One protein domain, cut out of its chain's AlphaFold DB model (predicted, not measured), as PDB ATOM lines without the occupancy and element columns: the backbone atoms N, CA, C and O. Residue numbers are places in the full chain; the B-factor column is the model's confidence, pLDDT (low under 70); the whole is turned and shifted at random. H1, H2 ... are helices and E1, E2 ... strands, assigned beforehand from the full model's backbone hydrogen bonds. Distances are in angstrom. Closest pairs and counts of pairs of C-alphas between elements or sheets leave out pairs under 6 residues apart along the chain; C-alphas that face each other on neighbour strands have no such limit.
ATOM      1  N   TYR A 332     -43.272  62.143  27.807       50.28
ATOM      2  CA  TYR A 332     -42.675  62.991  26.772       50.28
ATOM      3  C   TYR A 332     -41.258  63.503  27.073       50.28
ATOM      4  O   TYR A 332     -40.577  63.903  26.137       50.28
ATOM      5  N   GLY A 333     -40.771  63.470  28.317       57.78
ATOM      6  CA  GLY A 333     -39.430  63.949  28.675       57.78
ATOM      7  C   GLY A 333     -38.317  63.235  27.903       57.78
ATOM      8  O   GLY A 333     -37.368  63.879  27.462       57.78
ATOM      9  N   LEU A 334     -38.479  61.933  27.641       52.09
ATOM     10  CA  LEU A 334     -37.546  61.162  26.815       52.09
ATOM     11  C   LEU A 334     -37.636  61.555  25.329       52.09
ATOM     12  O   LEU A 334     -36.617  61.629  24.651       52.09
ATOM     13  N   LEU A 335     -38.838  61.850  24.823       53.94
ATOM     14  CA  LEU A 335     -39.047  62.361  23.461       53.94
ATOM     15  C   LEU A 335     -38.459  63.768  23.287       53.94
ATOM     16  O   LEU A 335     -37.830  64.044  22.271       53.94
ATOM     17  N   GLU A 336     -38.610  64.634  24.288       56.09
ATOM     18  CA  GLU A 336     -38.040  65.981  24.337       56.09
ATOM     19  C   GLU A 336     -36.505  65.966  24.467       56.09
ATOM     20  O   GLU A 336     -35.832  66.786  23.841       56.09
ATOM     21  N   GLU A 337     -35.927  65.010  25.202       54.53
ATOM     22  CA  GLU A 337     -34.473  64.805  25.283       54.53
ATOM     23  C   GLU A 337     -33.899  64.211  23.985       54.53
ATOM     24  O   GLU A 337     -32.915  64.735  23.456       54.53
ATOM     25  N   ILE A 338     -34.540  63.186  23.409       54.00
ATOM     26  CA  ILE A 338     -34.176  62.621  22.097       54.00
ATOM     27  C   ILE A 338     -34.278  63.694  21.006       54.00
ATOM     28  O   ILE A 338     -33.389  63.794  20.154       54.00
ATOM     29  N   PHE A 339     -35.313  64.536  21.042       59.88
ATOM     30  CA  PHE A 339     -35.442  65.700  20.170       59.88
ATOM     31  C   PHE A 339     -34.288  66.684  20.399       59.88
ATOM     32  O   PHE A 339     -33.579  67.018  19.452       59.88
ATOM     33  N   GLY A 340     -34.024  67.100  21.641       53.44
ATOM     34  CA  GLY A 340     -32.921  68.008  21.972       53.44
ATOM     35  C   GLY A 340     -31.560  67.510  21.470       53.44
ATOM     36  O   GLY A 340     -30.793  68.285  20.896       53.44
ATOM     37  N   ALA A 341     -31.296  66.208  21.607       49.41
ATOM     38  CA  ALA A 341     -30.061  65.557  21.174       49.41
ATOM     39  C   ALA A 341     -29.937  65.396  19.644       49.41
ATOM     40  O   ALA A 341     -28.842  65.560  19.101       49.41
ATOM     41  N   SER A 342     -31.032  65.090  18.937       48.88
ATOM     42  CA  SER A 342     -31.023  64.828  17.484       48.88
ATOM     43  C   SER A 342     -31.241  66.079  16.623       48.88
ATOM     44  O   SER A 342     -30.609  66.238  15.578       48.88
ATOM     45  N   VAL A 343     -32.100  66.994  17.072       53.53
ATOM     46  CA  VAL A 343     -32.542  68.189  16.336       53.53
ATOM     47  C   VAL A 343     -31.663  69.397  16.665       53.53
ATOM     48  O   VAL A 343     -31.260  70.125  15.755       53.53
ATOM     49  N   GLY A 344     -31.300  69.584  17.942       45.41
ATOM     50  CA  GLY A 344     -30.666  70.807  18.461       45.41
ATOM     51  C   GLY A 344     -29.295  71.168  17.872       45.41
ATOM     52  O   GLY A 344     -28.849  72.303  18.032       45.41
ATOM     53  N   SER A 345     -28.645  70.230  17.176       40.94
ATOM     54  CA  SER A 345     -27.344  70.410  16.513       40.94
ATOM     55  C   SER A 345     -27.402  70.464  14.980       40.94
ATOM     56  O   SER A 345     -26.466  70.968  14.372       40.94
ATOM     57  N   ASN A 346     -28.462  69.947  14.341       38.97
ATOM     58  CA  ASN A 346     -28.491  69.729  12.884       38.97
ATOM     59  C   ASN A 346     -29.707  70.340  12.176       38.97
ATOM     60  O   ASN A 346     -29.568  70.849  11.063       38.97
ATOM     61  N   ALA A 347     -30.889  70.338  12.797       43.03
ATOM     62  CA  ALA A 347     -32.102  70.847  12.153       43.03
ATOM     63  C   ALA A 347     -32.128  72.377  12.042       43.03
ATOM     64  O   ALA A 347     -32.915  72.915  11.284       43.03
ATOM     65  N   ILE A 348     -31.242  73.079  12.758       45.59
ATOM     66  CA  ILE A 348     -31.043  74.534  12.636       45.59
ATOM     67  C   ILE A 348     -29.970  74.857  11.566       45.59
ATOM     68  O   ILE A 348     -29.650  76.020  11.327       45.59
ATOM     69  N   GLU A 349     -29.410  73.839  10.897       40.50
ATOM     70  CA  GLU A 349     -28.373  73.990   9.859       40.50
ATOM     71  C   GLU A 349     -28.693  73.284   8.525       40.50
ATOM     72  O   GLU A 349     -28.059  73.588   7.509       40.50
ATOM     73  N   ARG A 350     -29.694  72.390   8.469       39.12
ATOM     74  CA  ARG A 350     -30.130  71.699   7.240       39.12
ATOM     75  C   ARG A 350     -31.653  71.656   7.107       39.12
ATOM     76  O   ARG A 350     -32.335  71.262   8.041       39.12
ATOM     77  N   SER A 351     -32.152  71.919   5.897       43.91
ATOM     78  CA  SER A 351     -33.575  71.782   5.534       43.91
ATOM     79  C   SER A 351     -34.083  70.332   5.517       43.91
ATOM     80  O   SER A 351     -35.286  70.097   5.501       43.91
ATOM     81  N   ILE A 352     -33.180  69.341   5.541       38.94
ATOM     82  CA  ILE A 352     -33.523  67.920   5.707       38.94
ATOM     83  C   ILE A 352     -33.866  67.689   7.186       38.94
ATOM     84  O   ILE A 352     -33.049  67.208   7.970       38.94
ATOM     85  N   GLY A 353     -35.071  68.110   7.557       45.91
ATOM     86  CA  GLY A 353     -35.599  68.091   8.918       45.91
ATOM     87  C   GLY A 353     -36.985  68.728   8.979       45.91
ATOM     88  O   GLY A 353     -37.911  68.096   9.484       45.91
ATOM     89  N   ASP A 354     -37.139  69.917   8.384       51.66
ATOM     90  CA  ASP A 354     -38.401  70.669   8.363       51.66
ATOM     91  C   ASP A 354     -39.552  69.837   7.775       51.66
ATOM     92  O   ASP A 354     -40.594  69.704   8.412       51.66
ATOM     93  N   ASP A 355     -39.347  69.183   6.627       54.16
ATOM     94  CA  ASP A 355     -40.407  68.407   5.965       54.16
ATOM     95  C   ASP A 355     -40.949  67.242   6.807       54.16
ATOM     96  O   ASP A 355     -42.127  66.902   6.700       54.16
ATOM     97  N   VAL A 356     -40.116  66.626   7.653       58.09
ATOM     98  CA  VAL A 356     -40.536  65.509   8.515       58.09
ATOM     99  C   VAL A 356     -41.119  66.032   9.825       58.09
ATOM    100  O   VAL A 356     -42.178  65.571  10.244       58.09
ATOM    101  N   TRP A 357     -40.479  67.010  10.466       65.38
ATOM    102  CA  TRP A 357     -40.959  67.521  11.749       65.38
ATOM    103  C   TRP A 357     -42.213  68.382  11.609       65.38
ATOM    104  O   TRP A 357     -43.144  68.191  12.385       65.38
ATOM    105  N   VAL A 358     -42.288  69.276  10.620       62.28
ATOM    106  CA  VAL A 358     -43.448  70.159  10.426       62.28
ATOM    107  C   VAL A 358     -44.637  69.380   9.859       62.28
ATOM    108  O   VAL A 358     -45.720  69.429  10.440       62.28
ATOM    109  N   ASN A 359     -44.449  68.616   8.776       58.06
ATOM    110  CA  ASN A 359     -45.577  67.960   8.101       58.06
ATOM    111  C   ASN A 359     -45.967  66.618   8.746       58.06
ATOM    112  O   ASN A 359     -47.156  66.348   8.900       58.06
ATOM    113  N   ASN A 360     -44.995  65.789   9.157       64.62
ATOM    114  CA  ASN A 360     -45.255  64.408   9.598       64.62
ATOM    115  C   ASN A 360     -45.237  64.199  11.123       64.62
ATOM    116  O   ASN A 360     -45.505  63.084  11.563       64.62
ATOM    117  N   ILE A 361     -44.925  65.217  11.939       70.88
ATOM    118  CA  ILE A 361     -44.934  65.091  13.412       70.88
ATOM    119  C   ILE A 361     -45.749  66.211  14.070       70.88
ATOM    120  O   ILE A 361     -46.732  65.920  14.750       70.88
ATOM    121  N   MET A 362     -45.441  67.488  13.822       73.88
ATOM    122  CA  MET A 362     -46.234  68.618  14.339       73.88
ATOM    123  C   MET A 362     -47.683  68.612  13.829       73.88
ATOM    124  O   MET A 362     -48.560  69.109  14.526       73.88
ATOM    125  N   GLY A 363     -47.953  68.001  12.667       77.75
ATOM    126  CA  GLY A 363     -49.310  67.758  12.165       77.75
ATOM    127  C   GLY A 363     -50.144  66.762  12.988       77.75
ATOM    128  O   GLY A 363     -51.370  66.787  12.890       77.75
ATOM    129  N   TYR A 364     -49.510  65.919  13.814       79.62
ATOM    130  CA  TYR A 364     -50.177  64.941  14.691       79.62
ATOM    131  C   TYR A 364     -50.182  65.350  16.172       79.62
ATOM    132  O   TYR A 364     -50.993  64.837  16.943       79.62
ATOM    133  N   LEU A 365     -49.299  66.267  16.578       81.19
ATOM    134  CA  LEU A 365     -49.252  66.805  17.940       81.19
ATOM    135  C   LEU A 365     -50.414  67.775  18.202       81.19
ATOM    136  O   LEU A 365     -50.758  68.617  17.369       81.19
ATOM    137  N   GLN A 366     -50.985  67.731  19.404       85.62
ATOM    138  CA  GLN A 366     -51.953  68.735  19.836       85.62
ATOM    139  C   GLN A 366     -51.277  70.107  19.962       85.62
ATOM    140  O   GLN A 366     -50.094  70.209  20.282       85.62
ATOM    141  N   ARG A 367     -52.033  71.204  19.797       79.00
ATOM    142  CA  ARG A 367     -51.485  72.578  19.909       79.00
ATOM    143  C   ARG A 367     -50.713  72.812  21.218       79.00
ATOM    144  O   ARG A 367     -49.693  73.488  21.215       79.00
ATOM    145  N   SER A 368     -51.187  72.238  22.322       82.94
ATOM    146  CA  SER A 368     -50.530  72.230  23.638       82.94
ATOM    147  C   SER A 368     -49.160  71.541  23.630       82.94
ATOM    148  O   SER A 368     -48.230  72.032  24.264       82.94
ATOM    149  N   GLU A 369     -49.027  70.433  22.909       81.69
ATOM    150  CA  GLU A 369     -47.787  69.661  22.765       81.69
ATOM    151  C   GLU A 369     -46.817  70.362  21.807       81.69
ATOM    152  O   GLU A 369     -45.638  70.479  22.124       81.69
ATOM    153  N   VAL A 370     -47.316  70.953  20.712       76.31
ATOM    154  CA  VAL A 370     -46.524  71.829  19.829       76.31
ATOM    155  C   VAL A 370     -45.947  73.015  20.612       76.31
ATOM    156  O   VAL A 370     -44.759  73.305  20.483       76.31
ATOM    157  N   TYR A 371     -46.728  73.667  21.484       75.81
ATOM    158  CA  TYR A 371     -46.212  74.746  22.338       75.81
ATOM    159  C   TYR A 371     -45.144  74.276  23.334       75.81
ATOM    160  O   TYR A 371     -44.159  74.990  23.530       75.81
ATOM    161  N   ARG A 372     -45.301  73.092  23.949       75.38
ATOM    162  CA  ARG A 372     -44.265  72.506  24.824       75.38
ATOM    163  C   ARG A 372     -42.989  72.229  24.039       75.38
ATOM    164  O   ARG A 372     -41.936  72.739  24.410       75.38
ATOM    165  N   LEU A 373     -43.109  71.538  22.905       77.62
ATOM    166  CA  LEU A 373     -41.991  71.223  22.024       77.62
ATOM    167  C   LEU A 373     -41.252  72.493  21.584       77.62
ATOM    168  O   LEU A 373     -40.033  72.552  21.706       77.62
ATOM    169  N   MET A 374     -41.964  73.544  21.159       72.94
ATOM    170  CA  MET A 374     -41.362  74.841  20.820       72.94
ATOM    171  C   MET A 374     -40.668  75.513  22.015       72.94
ATOM    172  O   MET A 374     -39.585  76.077  21.846       72.94
ATOM    173  N   GLY A 375     -41.241  75.441  23.219       77.25
ATOM    174  CA  GLY A 375     -40.597  75.928  24.443       77.25
ATOM    175  C   GLY A 375     -39.290  75.188  24.741       77.25
ATOM    176  O   GLY A 375     -38.264  75.813  25.019       77.25
ATOM    177  N   THR A 376     -39.285  73.866  24.584       77.25
ATOM    178  CA  THR A 376     -38.096  73.027  24.769       77.25
ATOM    179  C   THR A 376     -37.055  73.235  23.657       77.25
ATOM    180  O   THR A 376     -35.861  73.320  23.954       77.25
ATOM    181  N   CYS A 377     -37.472  73.477  22.405       73.81
ATOM    182  CA  CYS A 377     -36.587  73.950  21.327       73.81
ATOM    183  C   CYS A 377     -35.855  75.237  21.739       73.81
ATOM    184  O   CYS A 377     -34.631  75.330  21.630       73.81
ATOM    185  N   GLN A 378     -36.605  76.233  22.225       76.75
ATOM    186  CA  GLN A 378     -36.069  77.529  22.648       76.75
ATOM    187  C   GLN A 378     -35.140  77.390  23.862       76.75
ATOM    188  O   GLN A 378     -34.097  78.044  23.914       76.75
ATOM    189  N   TYR A 379     -35.460  76.496  24.800       79.50
ATOM    190  CA  TYR A 379     -34.616  76.179  25.951       79.50
ATOM    191  C   TYR A 379     -33.261  75.585  25.531       79.50
ATOM    192  O   TYR A 379     -32.216  76.126  25.909       79.50
ATOM    193  N   PHE A 380     -33.253  74.538  24.698       79.75
ATOM    194  CA  PHE A 380     -32.014  73.926  24.202       79.75
ATOM    195  C   PHE A 380     -31.211  74.876  23.305       79.75
ATOM    196  O   PHE A 380     -29.995  74.988  23.474       79.75
ATOM    197  N   TYR A 381     -31.865  75.639  22.423       82.44
ATOM    198  CA  TYR A 381     -31.205  76.685  21.636       82.44
ATOM    199  C   TYR A 381     -30.571  77.757  22.534       82.44
ATOM    200  O   TYR A 381     -29.440  78.188  22.296       82.44
ATOM    201  N   GLY A 382     -31.259  78.144  23.611       84.25
ATOM    202  CA  GLY A 382     -30.742  79.052  24.628       84.25
ATOM    203  C   GLY A 382     -29.497  78.507  25.332       84.25
ATOM    204  O   GLY A 382     -28.515  79.236  25.494       84.25
ATOM    205  N   ILE A 383     -29.491  77.218  25.691       83.50
ATOM    206  CA  ILE A 383     -28.304  76.534  26.229       83.50
ATOM    207  C   ILE A 383     -27.164  76.536  25.208       83.50
ATOM    208  O   ILE A 383     -26.051  76.918  25.569       83.50
ATOM    209  N   HIS A 384     -27.419  76.175  23.948       84.00
ATOM    210  CA  HIS A 384     -26.391  76.146  22.907       84.00
ATOM    211  C   HIS A 384     -25.758  77.532  22.699       84.00
ATOM    212  O   HIS A 384     -24.536  77.663  22.747       84.00
ATOM    213  N   CYS A 385     -26.560  78.596  22.598       86.38
ATOM    214  CA  CYS A 385     -26.051  79.969  22.511       86.38
ATOM    215  C   CYS A 385     -25.189  80.343  23.729       86.38
ATOM    216  O   CYS A 385     -24.126  80.949  23.587       86.38
ATOM    217  N   MET A 386     -25.621  79.957  24.934       89.94
ATOM    218  CA  MET A 386     -24.862  80.175  26.168       89.94
ATOM    219  C   MET A 386     -23.571  79.343  26.225       89.94
ATOM    220  O   MET A 386     -22.611  79.781  26.856       89.94
ATOM    221  N   GLN A 387     -23.511  78.175  25.580       87.50
ATOM    222  CA  GLN A 387     -22.292  77.370  25.442       87.50
ATOM    223  C   GLN A 387     -21.314  78.003  24.444       87.50
ATOM    224  O   GLN A 387     -20.159  78.205  24.824       87.50
ATOM    225  N   GLN A 388     -21.769  78.397  23.244       86.94
ATOM    226  CA  GLN A 388     -20.955  79.118  22.248       86.94
ATOM    227  C   GLN A 388     -20.229  80.309  22.896       86.94
ATOM    228  O   GLN A 388     -18.998  80.410  22.858       86.94
ATOM    229  N   LEU A 389     -20.984  81.148  23.612       89.19
ATOM    230  CA  LEU A 389     -20.445  82.350  24.236       89.19
ATOM    231  C   LEU A 389     -19.588  82.059  25.485       89.19
ATOM    232  O   LEU A 389     -18.576  82.723  25.683       89.19
ATOM    233  N   LYS A 390     -19.914  81.054  26.316       87.94
ATOM    234  CA  LYS A 390     -19.095  80.701  27.500       87.94
ATOM    235  C   LYS A 390     -17.801  79.947  27.174       87.94
ATOM    236  O   LYS A 390     -16.867  80.027  27.969       87.94
ATOM    237  N   GLN A 391     -17.765  79.176  26.086       87.44
ATOM    238  CA  GLN A 391     -16.636  78.303  25.738       87.44
ATOM    239  C   GLN A 391     -15.739  78.913  24.655       87.44
ATOM    240  O   GLN A 391     -14.527  78.992  24.846       87.44
ATOM    241  N   GLY A 392     -16.327  79.359  23.541       82.00
ATOM    242  CA  GLY A 392     -15.599  79.955  22.416       82.00
ATOM    243  C   GLY A 392     -15.431  81.473  22.508       82.00
ATOM    244  O   GLY A 392     -14.600  82.031  21.798       82.00
ATOM    245  N   PHE A 393     -16.205  82.143  23.372       90.31
ATOM    246  CA  PHE A 393     -16.425  83.596  23.321       90.31
ATOM    247  C   PHE A 393     -16.942  84.072  21.954       90.31
ATOM    248  O   PHE A 393     -16.683  85.208  21.557       90.31
ATOM    249  N   SER A 394     -17.681  83.219  21.233       91.12
ATOM    250  CA  SER A 394     -18.232  83.552  19.919       91.12
ATOM    251  C   SER A 394     -19.759  83.497  19.868       91.12
ATOM    252  O   SER A 394     -20.427  82.894  20.713       91.12
ATOM    253  N   ILE A 395     -20.309  84.197  18.880       90.62
ATOM    254  CA  ILE A 395     -21.724  84.243  18.534       90.62
ATOM    255  C   ILE A 395     -21.802  83.969  17.033       90.62
ATOM    256  O   ILE A 395     -21.569  84.857  16.215       90.62
ATOM    257  N   THR A 396     -22.153  82.741  16.659       88.81
ATOM    258  CA  THR A 396     -22.358  82.392  15.250       88.81
ATOM    259  C   THR A 396     -23.632  83.059  14.729       88.81
ATOM    260  O   THR A 396     -24.696  82.911  15.342       88.81
ATOM    261  N   LEU A 397     -23.533  83.789  13.620       88.12
ATOM    262  CA  LEU A 397     -24.625  84.517  12.977       88.12
ATOM    263  C   LEU A 397     -24.901  83.914  11.598       88.12
ATOM    264  O   LEU A 397     -24.045  83.920  10.712       88.12
ATOM    265  N   SER A 398     -26.116  83.403  11.426       82.88
ATOM    266  CA  SER A 398     -26.584  82.727  10.219       82.88
ATOM    267  C   SER A 398     -27.925  83.321   9.762       82.88
ATOM    268  O   SER A 398     -28.713  83.822  10.567       82.88
ATOM    269  N   GLY A 399     -28.179  83.311   8.451       84.12
ATOM    270  CA  GLY A 399     -29.424  83.819   7.863       84.12
ATOM    271  C   GLY A 399     -29.520  85.343   7.953       84.12
ATOM    272  O   GLY A 399     -28.580  86.051   7.587       84.12
ATOM    273  N   ASN A 400     -30.644  85.867   8.453       83.88
ATOM    274  CA  ASN A 400     -30.755  87.291   8.773       83.88
ATOM    275  C   ASN A 400     -29.907  87.608  10.018       83.88
ATOM    276  O   ASN A 400     -30.369  87.498  11.154       83.88
ATOM    277  N   VAL A 401     -28.665  88.026   9.766       80.06
ATOM    278  CA  VAL A 401     -27.635  88.415  10.742       80.06
ATOM    279  C   VAL A 401     -28.183  89.279  11.879       80.06
ATOM    280  O   VAL A 401     -27.925  88.982  13.046       80.06
ATOM    281  N   PHE A 402     -28.951  90.329  11.569       78.69
ATOM    282  CA  PHE A 402     -29.474  91.251  12.581       78.69
ATOM    283  C   PHE A 402     -30.549  90.597  13.452       78.69
ATOM    284  O   PHE A 402     -30.547  90.790  14.668       78.69
ATOM    285  N   HIS A 403     -31.427  89.781  12.861       80.00
ATOM    286  CA  HIS A 403     -32.429  89.025  13.611       80.00
ATOM    287  C   HIS A 403     -31.781  87.957  14.506       80.00
ATOM    288  O   HIS A 403     -32.096  87.874  15.693       80.00
ATOM    289  N   ALA A 404     -30.821  87.193  13.974       80.75
ATOM    290  CA  ALA A 404     -30.074  86.183  14.723       80.75
ATOM    291  C   ALA A 404     -29.295  86.801  15.897       80.75
ATOM    292  O   ALA A 404     -29.367  86.296  17.019       80.75
ATOM    293  N   LEU A 405     -28.608  87.927  15.673       87.19
ATOM    294  CA  LEU A 405     -27.881  88.651  16.717       87.19
ATOM    295  C   LEU A 405     -28.835  89.189  17.792       87.19
ATOM    296  O   LEU A 405     -28.599  88.965  18.976       87.19
ATOM    297  N   ARG A 406     -29.937  89.838  17.395       86.50
ATOM    298  CA  ARG A 406     -30.980  90.342  18.306       86.50
ATOM    299  C   ARG A 406     -31.569  89.225  19.172       86.50
ATOM    300  O   ARG A 406     -31.696  89.397  20.381       86.50
ATOM    301  N   HIS A 407     -31.878  88.073  18.576       84.25
ATOM    302  CA  HIS A 407     -32.420  86.918  19.291       84.25
ATOM    303  C   HIS A 407     -31.408  86.336  20.295       84.25
ATOM    304  O   HIS A 407     -31.742  86.150  21.465       84.25
ATOM    305  N   LYS A 408     -30.142  86.142  19.892       91.00
ATOM    306  CA  LYS A 408     -29.084  85.668  20.804       91.00
ATOM    307  C   LYS A 408     -28.792  86.664  21.937       91.00
ATOM    308  O   LYS A 408     -28.646  86.245  23.080       91.00
ATOM    309  N   LEU A 409     -28.788  87.974  21.667       87.31
ATOM    310  CA  LEU A 409     -28.635  89.008  22.701       87.31
ATOM    311  C   LEU A 409     -29.793  89.004  23.716       87.31
ATOM    312  O   LEU A 409     -29.538  89.137  24.914       87.31
ATOM    313  N   ASN A 410     -31.038  88.790  23.274       85.81
ATOM    314  CA  ASN A 410     -32.180  88.626  24.182       85.81
ATOM    315  C   ASN A 410     -32.006  87.399  25.093       85.81
ATOM    316  O   ASN A 410     -32.130  87.535  26.308       85.81
ATOM    317  N   ILE A 411     -31.604  86.246  24.544       87.38
ATOM    318  CA  ILE A 411     -31.292  85.034  25.324       87.38
ATOM    319  C   ILE A 411     -30.224  85.318  26.395       87.38
ATOM    320  O   ILE A 411     -30.378  84.921  27.550       87.38
ATOM    321  N   PHE A 412     -29.146  86.032  26.054       91.00
ATOM    322  CA  PHE A 412     -28.086  86.362  27.018       91.00
ATOM    323  C   PHE A 412     -28.567  87.296  28.138       91.00
ATOM    324  O   PHE A 412     -28.115  87.161  29.279       91.00
ATOM    325  N   ARG A 413     -29.509  88.198  27.838       85.19
ATOM    326  CA  ARG A 413     -30.168  89.081  28.810       85.19
ATOM    327  C   ARG A 413     -31.140  88.321  29.715       85.19
ATOM    328  O   ARG A 413     -31.107  88.503  30.928       85.19
ATOM    329  N   GLU A 414     -31.967  87.438  29.161       87.44
ATOM    330  CA  GLU A 414     -32.880  86.572  29.923       87.44
ATOM    331  C   GLU A 414     -32.117  85.650  30.881       87.44
ATOM    332  O   GLU A 414     -32.499  85.489  32.039       87.44
ATOM    333  N   LYS A 415     -30.984  85.101  30.428       86.12
ATOM    334  CA  LYS A 415     -30.079  84.284  31.248       86.12
ATOM    335  C   LYS A 415     -29.074  85.104  32.080       86.12
ATOM    336  O   LYS A 415     -28.149  84.508  32.634       86.12
ATOM    337  N   ARG A 416     -29.257  86.432  32.195       88.94
ATOM    338  CA  ARG A 416     -28.501  87.348  33.082       88.94
ATOM    339  C   ARG A 416     -26.977  87.186  32.974       88.94
ATOM    340  O   ARG A 416     -26.256  87.117  33.972       88.94
ATOM    341  N   LEU A 417     -26.469  87.064  31.747       84.81
ATOM    342  CA  LEU A 417     -25.044  86.833  31.490       84.81
ATOM    343  C   LEU A 417     -24.166  88.021  31.937       84.81
ATOM    344  O   LEU A 417     -23.010  87.838  32.310       84.81
ATOM    345  N   ASP A 418     -24.735  89.224  31.945       79.69
ATOM    346  CA  ASP A 418     -24.169  90.466  32.474       79.69
ATOM    347  C   ASP A 418     -24.018  90.466  34.006       79.69
ATOM    348  O   ASP A 418     -23.046  91.016  34.526       79.69
ATOM    349  N   GLU A 419     -24.903  89.781  34.737       86.81
ATOM    350  CA  GLU A 419     -24.753  89.546  36.182       86.81
ATOM    351  C   GLU A 419     -23.687  88.471  36.492       86.81
ATOM    352  O   GLU A 419     -23.208  88.361  37.626       86.81
ATOM    353  N   ASN A 420     -23.254  87.682  35.498       87.31
ATOM    354  CA  ASN A 420     -22.269  86.616  35.679       87.31
ATOM    355  C   ASN A 420     -20.831  87.165  35.759       87.31
ATOM    356  O   ASN A 420     -20.071  87.174  34.789       87.31
ATOM    357  N   ILE A 421     -20.438  87.575  36.968       84.06
ATOM    358  CA  ILE A 421     -19.126  88.158  37.302       84.06
ATOM    359  C   ILE A 421     -17.937  87.355  36.738       84.06
ATOM    360  O   ILE A 421     -16.943  87.950  36.314       84.06
ATOM    361  N   ASP A 422     -18.005  86.022  36.738       85.00
ATOM    362  CA  ASP A 422     -16.904  85.163  36.287       85.00
ATOM    363  C   ASP A 422     -16.823  85.042  34.761       85.00
ATOM    364  O   ASP A 422     -15.720  84.895  34.229       85.00
ATOM    365  N   PHE A 423     -17.948  85.143  34.048       86.19
ATOM    366  CA  PHE A 423     -17.957  85.328  32.599       86.19
ATOM    367  C   PHE A 423     -17.436  86.723  32.234       86.19
ATOM    368  O   PHE A 423     -16.467  86.834  31.486       86.19
ATOM    369  N   VAL A 424     -17.999  87.778  32.830       82.38
ATOM    370  CA  VAL A 424     -17.667  89.184  32.535       82.38
ATOM    371  C   VAL A 424     -16.183  89.503  32.776       82.38
ATOM    372  O   VAL A 424     -15.592  90.285  32.038       82.38
ATOM    373  N   LYS A 425     -15.526  88.854  33.749       82.25
ATOM    374  CA  LYS A 425     -14.071  88.982  33.980       82.25
ATOM    375  C   LYS A 425     -13.184  88.227  32.982       82.25
ATOM    376  O   LYS A 425     -11.994  88.536  32.892       82.25
ATOM    377  N   LYS A 426     -13.713  87.217  32.287       84.50
ATOM    378  CA  LYS A 426     -12.979  86.398  31.300       84.50
ATOM    379  C   LYS A 426     -13.208  86.891  29.868       84.50
ATOM    380  O   LYS A 426     -12.273  86.899  29.073       84.50
ATOM    381  N   CYS A 427     -14.427  87.336  29.571       82.50
ATOM    382  CA  CYS A 427     -14.876  87.837  28.277       82.50
ATOM    383  C   CYS A 427     -14.295  89.229  27.963       82.50
ATOM    384  O   CYS A 427     -14.984  90.243  28.053       82.50
ATOM    385  N   ARG A 428     -13.012  89.282  27.580       81.75
ATOM    386  CA  ARG A 428     -12.358  90.513  27.083       81.75
ATOM    387  C   ARG A 428     -12.788  90.890  25.667       81.75
ATOM    388  O   ARG A 428     -12.732  92.059  25.295       81.75
ATOM    389  N   PHE A 429     -13.189  89.893  24.889       81.56
ATOM    390  CA  PHE A 429     -13.652  90.041  23.522       81.56
ATOM    391  C   PHE A 429     -14.821  89.100  23.251       81.56
ATOM    392  O   PHE A 429     -14.999  88.114  23.966       81.56
ATOM    393  N   ILE A 430     -15.587  89.411  22.207       85.38
ATOM    394  CA  ILE A 430     -16.584  88.518  21.613       85.38
ATOM    395  C   ILE A 430     -16.290  88.437  20.113       85.38
ATOM    396  O   ILE A 430     -16.009  89.468  19.497       85.38
ATOM    397  N   VAL A 431     -16.339  87.236  19.539       86.94
ATOM    398  CA  VAL A 431     -16.239  87.003  18.090       86.94
ATOM    399  C   VAL A 431     -17.645  86.862  17.501       86.94
ATOM    400  O   VAL A 431     -18.482  86.160  18.063       86.94
ATOM    401  N   LEU A 432     -17.929  87.530  16.387       89.56
ATOM    402  CA  LEU A 432     -19.133  87.299  15.588       89.56
ATOM    403  C   LEU A 432     -18.739  86.478  14.355       89.56
ATOM    404  O   LEU A 432     -18.012  86.992  13.504       89.56
ATOM    405  N   ASP A 433     -19.201  85.227  14.276       85.56
ATOM    406  CA  ASP A 433     -18.851  84.300  13.188       85.56
ATOM    407  C   ASP A 433     -19.947  84.338  12.110       85.56
ATOM    408  O   ASP A 433     -21.046  83.819  12.318       85.56
ATOM    409  N   PHE A 434     -19.687  84.960  10.959       81.56
ATOM    410  CA  PHE A 434     -20.697  85.150   9.907       81.56
ATOM    411  C   PHE A 434     -20.729  83.966   8.931       81.56
ATOM    412  O   PHE A 434     -19.856  83.831   8.070       81.56
ATOM    413  N   MET A 435     -21.770  83.131   9.008       78.44
ATOM    414  CA  MET A 435     -21.940  81.985   8.109       78.44
ATOM    415  C   MET A 435     -22.572  82.408   6.778       78.44
ATOM    416  O   MET A 435     -23.776  82.651   6.686       78.44
ATOM    417  N   ALA A 436     -21.758  82.432   5.718       52.53
ATOM    418  CA  ALA A 436     -22.129  82.913   4.380       52.53
ATOM    419  C   ALA A 436     -23.248  82.117   3.667       52.53
ATOM    420  O   ALA A 436     -23.749  82.553   2.630       52.53
ATOM    421  N   LYS A 437     -23.643  80.958   4.205       48.31
ATOM    422  CA  LYS A 437     -24.851  80.225   3.817       48.31
ATOM    423  C   LYS A 437     -25.544  79.694   5.064       48.31
ATOM    424  O   LYS A 437     -25.074  78.734   5.663       48.31
ATOM    425  N   CYS A 438     -26.695  80.265   5.390       42.50
ATOM    426  CA  CYS A 438     -27.728  79.523   6.094       42.50
ATOM    427  C   CYS A 438     -28.733  79.067   5.044       42.50
ATOM    428  O   CYS A 438     -29.287  79.910   4.341       42.50
ATOM    429  N   HIS A 439     -28.962  77.760   4.922       40.44
ATOM    430  CA  HIS A 439     -30.067  77.268   4.095       40.44
ATOM    431  C   HIS A 439     -31.430  77.483   4.775       40.44
ATOM    432  O   HIS A 439     -32.456  77.434   4.106       40.44
ATOM    433  N   LEU A 440     -31.431  77.835   6.066       38.12
ATOM    434  CA  LEU A 440     -32.606  78.268   6.803       38.12
ATOM    435  C   LEU A 440     -32.784  79.780   6.675       38.12
ATOM    436  O   LEU A 440     -32.536  80.561   7.599       38.12
ATOM    437  N   ALA A 441     -33.294  80.183   5.518       30.33
ATOM    438  CA  ALA A 441     -34.384  81.134   5.569       30.33
ATOM    439  C   ALA A 441     -35.640  80.332   5.935       30.33
ATOM    440  O   ALA A 441     -36.288  79.780   5.051       30.33
TER     441      ALA A 441
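Overview. This is residues 332 to 441 of the 1016 residues of an uncharacterized protein of Reticulomyxa filosa (UniProt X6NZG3). What does the model look like? A small sheet of two strands, E1 and E2, lies by one end of a long helix, H3, which makes most of the longest axis; H4 packs on E1 and crosses H3. Farther along H3, H1 packs slantwise on it, while H2 touches no helix. What is it made of? The printed part has 110 residues, mostly helix, with five named helices and two named strands in the order H1 H2 H3 E1 H4 H5 E2, and the sheet order E1, E2 is parallel. It is only just compact, close to loose, with a radius of gyration of the C-alphas of 15.5 A and spans of 47 by 31 by 20 A.

Along the chain. Where are the strands? E1 is residues 394 to 398, 12.8 A from first to last C-alpha, and E2 is residues 429 to 435, 19.3 A, ending with C-alpha 435 at (-21.940, 81.985, 8.109). Where are the longer helices? H3, residues 367 to 392, is 36.7 A long and begins with C-alpha 367 at (-51.485, 72.578, 19.909). H4, residues 401 to 414, is 20.0 A long, and H1, residues 332 to 343, is 15.4 A long and begins with C-alpha 332 at (-42.675, 62.991, 26.772). Where are the short ones? H2 is residues 354 to 360, and H5 is residues 421 to 424.

Arrangement. How do the strands pair? E1 and E2 are parallel at 23 degrees; N 395 and O 431 are 2.8 A apart and N 433 and O 395 are 3.1 A apart, within hydrogen-bond range. E1, H4, H5 and E2 form a strand-helix-strand unit, two parallel neighbour strands with helices between them in the chain, and its crossover is right-handed. What is near the sheet? The closest C-alphas of E1 and H4, those of Leu 397 and Ala 404, are 6.0 A apart; those of H3 and E1, Gln 388 and Ser 394, are 5.7 A apart. How do the helices meet? H3 touches H4 with residues 382 to 386 alone, about perpendicular at 88 degrees, the closest C-alphas being those of Gly 382 and Ile 411, 6.0 A. H1 touches H3 with residues 336 to 340 alone, at a steep tilt of 48 degrees, the same way, the closest C-alphas being those of Gly 340 and Phe 380, 6.4 A. H3 and H5 are close but not clearly touching, with the C-alphas of Lys 390 and Phe 423 closest at 7.0 A, and H2 is apart from H1 and H3. Are the helix backbones paired? Every O i to N i+4 pair is within hydrogen-bond range in H1, H3 and H4, and 2 of 3 are in H2; H5 is too short for such a pair.

Size, cuts and confidence. How large is it? The two C-alphas farthest apart, those of Tyr 364 and Lys 425, are 47.5 A apart. Are there cuts or long links? The printed part has no cut, and no link between named elements is long. Where is confidence low? Residues 332 to 360 and 436 to 441 are under 70, and the mean pLDDT of the printed part is 72.6.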